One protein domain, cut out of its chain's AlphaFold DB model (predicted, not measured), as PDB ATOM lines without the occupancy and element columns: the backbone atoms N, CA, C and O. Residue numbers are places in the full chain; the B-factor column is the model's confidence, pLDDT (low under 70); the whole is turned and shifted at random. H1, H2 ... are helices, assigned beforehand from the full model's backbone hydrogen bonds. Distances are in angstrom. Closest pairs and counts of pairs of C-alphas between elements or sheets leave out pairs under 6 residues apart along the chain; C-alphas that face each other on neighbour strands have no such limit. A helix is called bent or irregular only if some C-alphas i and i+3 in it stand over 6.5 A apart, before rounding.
ATOM      1  N   GLU A   4     -28.432 -21.020 105.318       95.12
ATOM      2  CA  GLU A   4     -29.587 -21.597 104.623       95.12
ATOM      3  C   GLU A   4     -29.772 -23.081 104.960       95.12
ATOM      4  O   GLU A   4     -30.899 -23.523 105.175       95.12
ATOM      5  N   ASP A   5     -28.671 -23.837 105.061       95.25
ATOM      6  CA  ASP A   5     -28.715 -25.228 105.519       95.25
ATOM      7  C   ASP A   5     -29.275 -25.312 106.949       95.25
ATOM      8  O   ASP A   5     -30.087 -26.185 107.246       95.25
ATOM      9  N   GLU A   6     -28.853 -24.411 107.843       95.62
ATOM     10  CA  GLU A   6     -29.349 -24.375 109.224       95.62
ATOM     11  C   GLU A   6     -30.849 -24.066 109.270       95.62
ATOM     12  O   GLU A   6     -31.581 -24.720 110.013       95.62
ATOM     13  N   GLU A   7     -31.321 -23.113 108.458       97.19
ATOM     14  CA  GLU A   7     -32.741 -22.759 108.390       97.19
ATOM     15  C   GLU A   7     -33.597 -23.953 107.959       97.19
ATOM     16  O   GLU A   7     -34.591 -24.267 108.615       97.19
ATOM     17  N   LEU A   8     -33.162 -24.689 106.931       96.94
ATOM     18  CA  LEU A   8     -33.845 -25.907 106.489       96.94
ATOM     19  C   LEU A   8     -33.927 -26.948 107.610       96.94
ATOM     20  O   LEU A   8     -34.975 -27.554 107.822       96.94
ATOM     21  N   LEU A   9     -32.849 -27.147 108.374       97.19
ATOM     22  CA  LEU A   9     -32.862 -28.088 109.497       97.19
ATOM     23  C   LEU A   9     -33.792 -27.630 110.628       97.19
ATOM     24  O   LEU A   9     -34.447 -28.465 111.256       97.19
ATOM     25  N   VAL A  10     -33.862 -26.323 110.889       97.75
ATOM     26  CA  VAL A  10     -34.796 -25.734 111.858       97.75
ATOM     27  C   VAL A  10     -36.243 -25.979 111.426       97.75
ATOM     28  O   VAL A  10     -37.041 -26.431 112.252       97.75
ATOM     29  N   GLU A  11     -36.573 -25.742 110.156       96.56
ATOM     30  CA  GLU A  11     -37.907 -25.985 109.593       96.56
ATOM     31  C   GLU A  11     -38.302 -27.468 109.665       96.56
ATOM     32  O   GLU A  11     -39.368 -27.802 110.191       96.56
ATOM     33  N   GLU A  12     -37.413 -28.364 109.229       96.06
ATOM     34  CA  GLU A  12     -37.608 -29.819 109.272       96.06
ATOM     35  C   GLU A  12     -37.884 -30.316 110.699       96.06
ATOM     36  O   GLU A  12     -38.810 -31.093 110.941       96.06
ATOM     37  N   VAL A  13     -37.114 -29.840 111.683       95.44
ATOM     38  CA  VAL A  13     -37.318 -30.205 113.091       95.44
ATOM     39  C   VAL A  13     -38.618 -29.622 113.644       95.44
ATOM     40  O   VAL A  13     -39.313 -30.305 114.405       95.44
ATOM     41  N   ALA A  14     -38.943 -28.373 113.305       95.25
ATOM     42  CA  ALA A  14     -40.122 -27.687 113.822       95.25
ATOM     43  C   ALA A  14     -41.433 -28.320 113.327       95.25
ATOM     44  O   ALA A  14     -42.392 -28.407 114.097       95.25
ATOM     45  N   GLY A  15     -41.456 -28.783 112.074       91.19
ATOM     46  CA  GLY A  15     -42.609 -29.417 111.429       91.19
ATOM     47  C   GLY A  15     -42.635 -30.948 111.489       91.19
ATOM     48  O   GLY A  15     -43.534 -31.559 110.910       91.19
ATOM     49  N   ALA A  16     -41.669 -31.585 112.162       90.50
ATOM     50  CA  ALA A  16     -41.507 -33.037 112.145       90.50
ATOM     51  C   ALA A  16     -42.783 -33.788 112.577       90.50
ATOM     52  O   ALA A  16     -43.267 -33.649 113.708       90.50
ATOM     53  N   TRP A  17     -43.284 -34.662 111.698       84.31
ATOM     54  CA  TRP A  17     -44.392 -35.562 112.014       84.31
ATOM     55  C   TRP A  17     -43.982 -36.580 113.088       84.31
ATOM     56  O   TRP A  17     -42.921 -37.201 113.011       84.31
ATOM     57  N   ARG A  18     -44.843 -36.772 114.095       76.88
ATOM     58  CA  ARG A  18     -44.620 -37.721 115.194       76.88
ATOM     59  C   ARG A  18     -45.720 -38.789 115.200       76.88
ATOM     60  O   ARG A  18     -46.858 -38.455 115.543       76.88
ATOM     61  N   PRO A  19     -45.422 -40.053 114.839       74.31
ATOM     62  CA  PRO A  19     -46.398 -41.131 114.948       74.31
ATOM     63  C   PRO A  19     -46.803 -41.346 116.409       74.31
ATOM     64  O   PRO A  19     -45.986 -41.254 117.321       74.31
ATOM     65  N   THR A  20     -48.080 -41.644 116.638       71.06
ATOM     66  CA  THR A  20     -48.658 -41.828 117.982       71.06
ATOM     67  C   THR A  20     -48.618 -43.278 118.473       71.06
ATOM     68  O   THR A  20     -49.110 -43.566 119.561       71.06
ATOM     69  N   THR A  21     -48.090 -44.201 117.664       67.44
ATOM     70  CA  THR A  21     -48.315 -45.650 117.798       67.44
ATOM     71  C   THR A  21     -47.090 -46.456 118.230       67.44
ATOM     72  O   THR A  21     -47.125 -47.677 118.132       67.44
ATOM     73  N   GLY A  22     -46.019 -45.818 118.698       63.00
ATOM     74  CA  GLY A  22     -44.829 -46.515 119.186       63.00
ATOM     75  C   GLY A  22     -44.431 -46.033 120.574       63.00
ATOM     76  O   GLY A  22     -44.338 -44.829 120.794       63.00
ATOM     77  N   ASP A  23     -44.143 -46.969 121.480       67.62
ATOM     78  CA  ASP A  23     -43.401 -46.698 122.725       67.62
ATOM     79  C   ASP A  23     -41.893 -46.481 122.456       67.62
ATOM     80  O   ASP A  23     -41.083 -46.369 123.376       67.62
ATOM     81  N   GLU A  24     -41.499 -46.412 121.182       75.56
ATOM     82  CA  GLU A  24     -40.126 -46.206 120.745       75.56
ATOM     83  C   GLU A  24     -39.828 -44.724 120.503       75.56
ATOM     84  O   GLU A  24     -40.596 -43.973 119.895       75.56
ATOM     85  N   LEU A  25     -38.659 -44.295 120.974       73.38
ATOM     86  CA  LEU A  25     -38.165 -42.948 120.746       73.38
ATOM     87  C   LEU A  25     -37.607 -42.832 119.323       73.38
ATOM     88  O   LEU A  25     -36.527 -43.341 119.025       73.38
ATOM     89  N   HIS A  26     -38.322 -42.116 118.457       76.69
ATOM     90  CA  HIS A  26     -37.848 -41.798 117.111       76.69
ATOM     91  C   HIS A  26     -37.086 -40.474 117.097       76.69
ATOM     92  O   HIS A  26     -37.619 -39.416 117.443       76.69
ATOM     93  N   TYR A  27     -35.834 -40.540 116.653       78.62
ATOM     94  CA  TYR A  27     -34.988 -39.370 116.470       78.62
ATOM     95  C   TYR A  27     -35.092 -38.844 115.039       78.62
ATOM     96  O   TYR A  27     -35.036 -39.606 114.075       78.62
ATOM     97  N   HIS A  28     -35.205 -37.523 114.904       86.12
ATOM     98  CA  HIS A  28     -35.114 -36.850 113.613       86.12
ATOM     99  C   HIS A  28     -33.641 -36.586 113.291       86.12
ATOM    100  O   HIS A  28     -32.950 -36.000 114.120       86.12
ATOM    101  N   LYS A  29     -33.143 -36.971 112.109       88.50
ATOM    102  CA  LYS A  29     -31.715 -36.787 111.761       88.50
ATOM    103  C   LYS A  29     -31.273 -35.326 111.904       88.50
ATOM    104  O   LYS A  29     -30.302 -35.065 112.602       88.50
ATOM    105  N   ALA A  30     -32.085 -34.392 111.399       93.50
ATOM    106  CA  ALA A  30     -31.820 -32.954 111.511       93.50
ATOM    107  C   ALA A  30     -31.676 -32.451 112.963       93.50
ATOM    108  O   ALA A  30     -30.980 -31.475 113.210       93.50
ATOM    109  N   TRP A  31     -32.267 -33.133 113.954       93.19
ATOM    110  CA  TRP A  31     -32.098 -32.763 115.364       93.19
ATOM    111  C   TRP A  31     -30.646 -32.895 115.839       93.19
ATOM    112  O   TRP A  31     -30.188 -32.115 116.678       93.19
ATOM    113  N   HIS A  32     -29.930 -33.896 115.325       91.81
ATOM    114  CA  HIS A  32     -28.541 -34.150 115.695       91.81
ATOM    115  C   HIS A  32     -27.579 -33.164 115.040       91.81
ATOM    116  O   HIS A  32     -26.567 -32.834 115.655       91.81
ATOM    117  N   ASP A  33     -27.931 -32.676 113.852       94.81
ATOM    118  CA  ASP A  33     -27.124 -31.722 113.095       94.81
ATOM    119  C   ASP A  33     -27.299 -30.277 113.599       94.81
ATOM    120  O   ASP A  33     -26.413 -29.449 113.398       94.81
ATOM    121  N   LEU A  34     -28.395 -29.981 114.311       95.50
ATOM    122  CA  LEU A  34     -28.579 -28.712 115.018       95.50
ATOM    123  C   LEU A  34     -27.785 -28.665 116.330       95.50
ATOM    124  O   LEU A  34     -27.814 -29.600 117.145       95.50
ATOM    125  N   ASP A  35     -27.166 -27.513 116.581       95.31
ATOM    126  CA  ASP A  35     -26.578 -27.166 117.870       95.31
ATOM    127  C   ASP A  35     -27.649 -26.736 118.899       95.31
ATOM    128  O   ASP A  35     -28.860 -26.833 118.677       95.31
ATOM    129  N   ALA A  36     -27.215 -26.277 120.076       96.69
ATOM    130  CA  ALA A  36     -28.137 -25.853 121.129       96.69
ATOM    131  C   ALA A  36     -29.005 -24.646 120.725       96.69
ATOM    132  O   ALA A  36     -30.181 -24.594 121.094       96.69
ATOM    133  N   ALA A  37     -28.450 -23.693 119.971       96.94
ATOM    134  CA  ALA A  37     -29.171 -22.505 119.535       96.94
ATOM    135  C   ALA A  37     -30.203 -22.863 118.458       96.94
ATOM    136  O   ALA A  37     -31.371 -22.493 118.585       96.94
ATOM    137  N   GLY A  38     -29.817 -23.666 117.466       96.81
ATOM    138  CA  GLY A  38     -30.710 -24.163 116.420       96.81
ATOM    139  C   GLY A  38     -31.887 -24.960 116.985       96.81
ATOM    140  O   GLY A  38     -33.036 -24.752 116.594       96.81
ATOM    141  N   ARG A  39     -31.654 -25.804 117.998       97.06
ATOM    142  CA  ARG A  39     -32.735 -26.538 118.685       97.06
ATOM    143  C   ARG A  39     -33.718 -25.612 119.404       97.06
ATOM    144  O   ARG A  39     -34.922 -25.869 119.383       97.06
ATOM    145  N   ALA A  40     -33.227 -24.537 120.024       98.12
ATOM    146  CA  ALA A  40     -34.089 -23.531 120.641       98.12
ATOM    147  C   ALA A  40     -34.920 -22.789 119.581       98.12
ATOM    148  O   ALA A  40     -36.127 -22.625 119.756       98.12
ATOM    149  N   ARG A  41     -34.310 -22.422 118.446       98.19
ATOM    150  CA  ARG A  41     -35.015 -21.805 117.308       98.19
ATOM    151  C   ARG A  41     -36.111 -22.712 116.750       98.19
ATOM    152  O   ARG A  41     -37.228 -22.249 116.548       98.19
ATOM    153  N   ALA A  42     -35.832 -24.004 116.582       97.12
ATOM    154  CA  ALA A  42     -36.820 -24.972 116.110       97.12
ATOM    155  C   ALA A  42     -38.009 -25.116 117.072       97.12
ATOM    156  O   ALA A  42     -39.156 -25.199 116.633       97.12
ATOM    157  N   TYR A  43     -37.768 -25.087 118.388       95.38
ATOM    158  CA  TYR A  43     -38.850 -25.055 119.375       95.38
ATOM    159  C   TYR A  43     -39.718 -23.797 119.235       95.38
ATOM    160  O   TYR A  43     -40.947 -23.892 119.249       95.38
ATOM    161  N   GLU A  44     -39.091 -22.629 119.094       97.88
ATOM    162  CA  GLU A  44     -39.797 -21.356 118.944       97.88
ATOM    163  C   GLU A  44     -40.629 -21.308 117.658       97.88
ATOM    164  O   GLU A  44     -41.806 -20.937 117.702       97.88
ATOM    165  N   LEU A  45     -40.072 -21.787 116.543       97.25
ATOM    166  CA  LEU A  45     -40.796 -21.932 115.282       97.25
ATOM    167  C   LEU A  45     -41.984 -22.891 115.432       97.25
ATOM    168  O   LEU A  45     -43.117 -22.520 115.128       97.25
ATOM    169  N   ALA A  46     -41.775 -24.082 116.001       94.06
ATOM    170  CA  ALA A  46     -42.854 -25.038 116.250       94.06
ATOM    171  C   ALA A  46     -43.960 -24.447 117.142       94.06
ATOM    172  O   ALA A  46     -45.144 -24.726 116.953       94.06
ATOM    173  N   ARG A  47     -43.601 -23.613 118.125       94.25
ATOM    174  CA  ARG A  47     -44.568 -22.911 118.978       94.25
ATOM    175  C   ARG A  47     -45.393 -21.900 118.179       94.25
ATOM    176  O   ARG A  47     -46.602 -21.830 118.398       94.25
ATOM    177  N   ALA A  48     -44.765 -21.169 117.259       95.19
ATOM    178  CA  ALA A  48     -45.426 -20.207 116.379       95.19
ATOM    179  C   ALA A  48     -46.334 -20.865 115.321       95.19
ATOM    180  O   ALA A  48     -47.316 -20.253 114.907       95.19
ATOM    181  N   LEU A  49     -46.061 -22.113 114.923       93.62
ATOM    182  CA  LEU A  49     -46.894 -22.865 113.973       93.62
ATOM    183  C   LEU A  49     -48.213 -23.371 114.584       93.62
ATOM    184  O   LEU A  49     -49.220 -23.472 113.885       93.62
ATOM    185  N   ARG A  50     -48.264 -23.648 115.894       91.69
ATOM    186  CA  ARG A  50     -49.455 -24.243 116.544       91.69
ATOM    187  C   ARG A  50     -50.749 -23.427 116.387       91.69
ATOM    188  O   ARG A  50     -51.784 -24.052 116.166       91.69
ATOM    189  N   PRO A  51     -50.759 -22.082 116.507       94.31
ATOM    190  CA  PRO A  51     -51.952 -21.288 116.220       94.31
ATOM    191  C   PRO A  51     -52.421 -21.406 114.766       94.31
ATOM    192  O   PRO A  51     -53.624 -21.404 114.525       94.31
ATOM    193  N   LEU A  52     -51.495 -21.546 113.810       94.00
ATOM    194  CA  LEU A  52     -51.832 -21.740 112.397       94.00
ATOM    195  C   LEU A  52     -52.471 -23.114 112.173       94.00
ATOM    196  O   LEU A  52     -53.511 -23.198 111.527       94.00
ATOM    197  N   GLU A  53     -51.916 -24.173 112.775       91.69
ATOM    198  CA  GLU A  53     -52.543 -25.503 112.767       91.69
ATOM    199  C   GLU A  53     -53.961 -25.457 113.345       91.69
ATOM    200  O   GLU A  53     -54.896 -25.987 112.751       91.69
ATOM    201  N   ALA A  54     -54.124 -24.795 114.493       94.69
ATOM    202  CA  ALA A  54     -55.413 -24.661 115.155       94.69
ATOM    203  C   ALA A  54     -56.430 -23.892 114.299       94.69
ATOM    204  O   ALA A  54     -57.594 -24.275 114.262       94.69
ATOM    205  N   ALA A  55     -56.006 -22.845 113.586       96.75
ATOM    206  CA  ALA A  55     -56.876 -22.076 112.698       96.75
ATOM    207  C   ALA A  55     -57.379 -22.885 111.487       96.75
ATOM    208  O   ALA A  55     -58.443 -22.584 110.951       96.75
ATOM    209  N   LEU A  56     -56.629 -23.907 111.062       94.25
ATOM    210  CA  LEU A  56     -57.008 -24.815 109.972       94.25
ATOM    211  C   LEU A  56     -57.889 -25.983 110.441       94.25
ATOM    212  O   LEU A  56     -58.444 -26.712 109.619       94.25
ATOM    213  N   ASP A  57     -58.028 -26.171 111.751       94.19
ATOM    214  CA  ASP A  57     -58.801 -27.249 112.343       94.19
ATOM    215  C   ASP A  57     -60.228 -26.789 112.695       94.19
ATOM    216  O   ASP A  57     -60.387 -25.810 113.424       94.19
ATOM    217  N   PRO A  58     -61.298 -27.500 112.279       95.81
ATOM    218  CA  PRO A  58     -62.674 -27.094 112.585       95.81
ATOM    219  C   PRO A  58     -63.000 -26.987 114.081       95.81
ATOM    220  O   PRO A  58     -63.945 -26.295 114.452       95.81
ATOM    221  N   ALA A  59     -62.256 -27.686 114.943       95.69
ATOM    222  CA  ALA A  59     -62.417 -27.621 116.391       95.69
ATOM    223  C   ALA A  59     -61.454 -26.619 117.054       95.69
ATOM    224  O   ALA A  59     -61.434 -26.523 118.281       95.69
ATOM    225  N   GLY A  60     -60.646 -25.890 116.276       96.25
ATOM    226  CA  GLY A  60     -59.654 -24.953 116.796       96.25
ATOM    227  C   GLY A  60     -58.476 -25.639 117.491       96.25
ATOM    228  O   GLY A  60     -57.875 -25.059 118.395       96.25
ATOM    229  N   LEU A  61     -58.177 -26.899 117.151       94.38
ATOM    230  CA  LEU A  61     -57.172 -27.709 117.841       94.38
ATOM    231  C   LEU A  61     -55.921 -27.915 116.989       94.38
ATOM    232  O   LEU A  61     -56.002 -28.361 115.851       94.38
ATOM    233  N   SER A  62     -54.747 -27.706 117.587       91.44
ATOM    234  CA  SER A  62     -53.486 -28.151 116.988       91.44
ATOM    235  C   SER A  62     -53.356 -29.677 117.013       91.44
ATOM    236  O   SER A  62     -54.028 -30.377 117.787       91.44
ATOM    237  N   THR A  63     -52.424 -30.208 116.222       87.62
ATOM    238  CA  THR A  63     -52.095 -31.645 116.215       87.62
ATOM    239  C   THR A  63     -51.689 -32.141 117.610       87.62
ATOM    240  O   THR A  63     -52.144 -33.191 118.074       87.62
ATOM    241  N   THR A  64     -50.916 -31.325 118.335       87.38
ATOM    242  CA  THR A  64     -50.511 -31.582 119.725       87.38
ATOM    243  C   THR A  64     -51.717 -31.620 120.666       87.38
ATOM    244  O   THR A  64     -51.831 -32.537 121.483       87.38
ATOM    245  N   ALA A  65     -52.647 -30.665 120.551       90.69
ATOM    246  CA  ALA A  65     -53.845 -30.629 121.391       90.69
ATOM    247  C   ALA A  65     -54.726 -31.870 121.169       90.69
ATOM    248  O   ALA A  65     -55.168 -32.496 122.136       90.69
ATOM    249  N   ARG A  66     -54.913 -32.287 119.909       90.44
ATOM    250  CA  ARG A  66     -55.623 -33.532 119.567       90.44
ATOM    251  C   ARG A  66     -54.971 -34.759 120.206       90.44
ATOM    252  O   ARG A  66     -55.682 -35.584 120.780       90.44
ATOM    253  N   ALA A  67     -53.642 -34.866 120.154       87.44
ATOM    254  CA  ALA A  67     -52.910 -35.986 120.748       87.44
ATOM    255  C   ALA A  67     -53.083 -36.056 122.278       87.44
ATOM    256  O   ALA A  67     -53.362 -37.127 122.823       87.44
ATOM    257  N   VAL A  68     -52.990 -34.918 122.977       88.75
ATOM    258  CA  VAL A  68     -53.199 -34.848 124.436       88.75
ATOM    259  C   VAL A  68     -54.630 -35.237 124.809       88.75
ATOM    260  O   VAL A  68     -54.830 -36.083 125.682       88.75
ATOM    261  N   LEU A  69     -55.634 -34.684 124.121       92.56
ATOM    262  CA  LEU A  69     -57.041 -35.008 124.376       92.56
ATOM    263  C   LEU A  69     -57.351 -36.488 124.117       92.56
ATOM    264  O   LEU A  69     -58.107 -37.096 124.874       92.56
ATOM    265  N   ALA A  70     -56.748 -37.085 123.085       89.19
ATOM    266  CA  ALA A  70     -56.870 -38.515 122.820       89.19
ATOM    267  C   ALA A  70     -56.296 -39.365 123.965       89.19
ATOM    268  O   ALA A  70     -56.880 -40.395 124.296       89.19
ATOM    269  N   LYS A  71     -55.199 -38.931 124.602       86.81
ATOM    270  CA  LYS A  71     -54.612 -39.618 125.763       86.81
ATOM    271  C   LYS A  71     -55.491 -39.500 127.011       86.81
ATOM    272  O   LYS A  71     -55.712 -40.504 127.678       86.81
ATOM    273  N   ILE A  72     -56.043 -38.314 127.277       92.88
ATOM    274  CA  ILE A  72     -56.948 -38.081 128.419       92.88
ATOM    275  C   ILE A  72     -58.200 -38.960 128.308       92.88
ATOM    276  O   ILE A  72     -58.583 -39.590 129.278       92.88
ATOM    277  N   ARG A  73     -58.804 -39.063 127.118       91.69
ATOM    278  CA  ARG A  73     -60.016 -39.877 126.889       91.69
ATOM    279  C   ARG A  73     -59.806 -41.392 126.984       91.69
ATOM    280  O   ARG A  73     -60.787 -42.125 127.018       91.69
ATOM    281  N   ARG A  74     -58.557 -41.861 126.915       82.50
ATOM    282  CA  ARG A  74     -58.197 -43.282 127.071       82.50
ATOM    283  C   ARG A  74     -57.913 -43.660 128.529       82.50
ATOM    284  O   ARG A  74     -57.702 -44.840 128.785       82.50
ATOM    285  N   THR A  75     -57.851 -42.674 129.427       60.00
ATOM    286  CA  THR A  75     -57.754 -42.871 130.883       60.00
ATOM    287  C   THR A  75     -59.154 -42.990 131.463       60.00
ATOM    288  O   THR A  75     -59.333 -43.838 132.360       60.00
TER     289      THR A  75
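This is residues 4 to 75 of the 75 residues of an uncharacterized protein of Deltaproteobacteria bacterium (UniProt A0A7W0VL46). A long helix, H3, makes one long side of a flat, loose frame; H1 crosses its first half, short H2 packs on H1, and H4 turns away near H3's far end, residues 70 to 75 sticking out. A long loop, residues 15 to 28, joins H1 to H2. The 72 printed residues hold four named helices, H1 to H4, and no named strand: all helix, only just loose, close to compact, radius of gyration of the C-alphas 13.9 A, spans 39 by 30 by 15 A.

H3, residues 36 to 56, touches H1, residues 4 to 14, with residues 38 to 46 alone; the closest C-alphas, of Ala 14 and Ala 46, are 4.5 A apart. They run the same way at a steep tilt of 55 degrees. H2, residues 29 to 33, touches H1; the closest C-alphas, of Leu 9 and Ala 30, are 5.4 A apart. H4, residues 63 to 72, only just touches H3, with 3 pairs of C-alphas within 8 A, the closest Glu 53 and Thr 63 at 7.1 A, about perpendicular at 81 degrees. Every O i to N i+4 pair is within hydrogen-bond range in H1 and H4, 15 of 17 in H3 and 0 of 1 in H2, where 2 of 2 O i to N i+3 pairs are.

H3 is 31.0 A long, with a kink of 27 degrees near residue 49, and only just irregular: C-alphas 48 and 51 are 6.6 A apart. H1, 15.3 A, begins at C-alpha 4 (-29.587, -21.597, 104.623); H2 is 7.0 A; H4, 14.6 A, ends at C-alpha 72 (-56.948, -38.081, 128.419).

The C-alphas farthest apart, of Glu 4 and Thr 75, are 44.0 A apart. The printed part has no cut; the link from H1 to H2 is long. Residues 21 to 23 and 75 have pLDDT under 70.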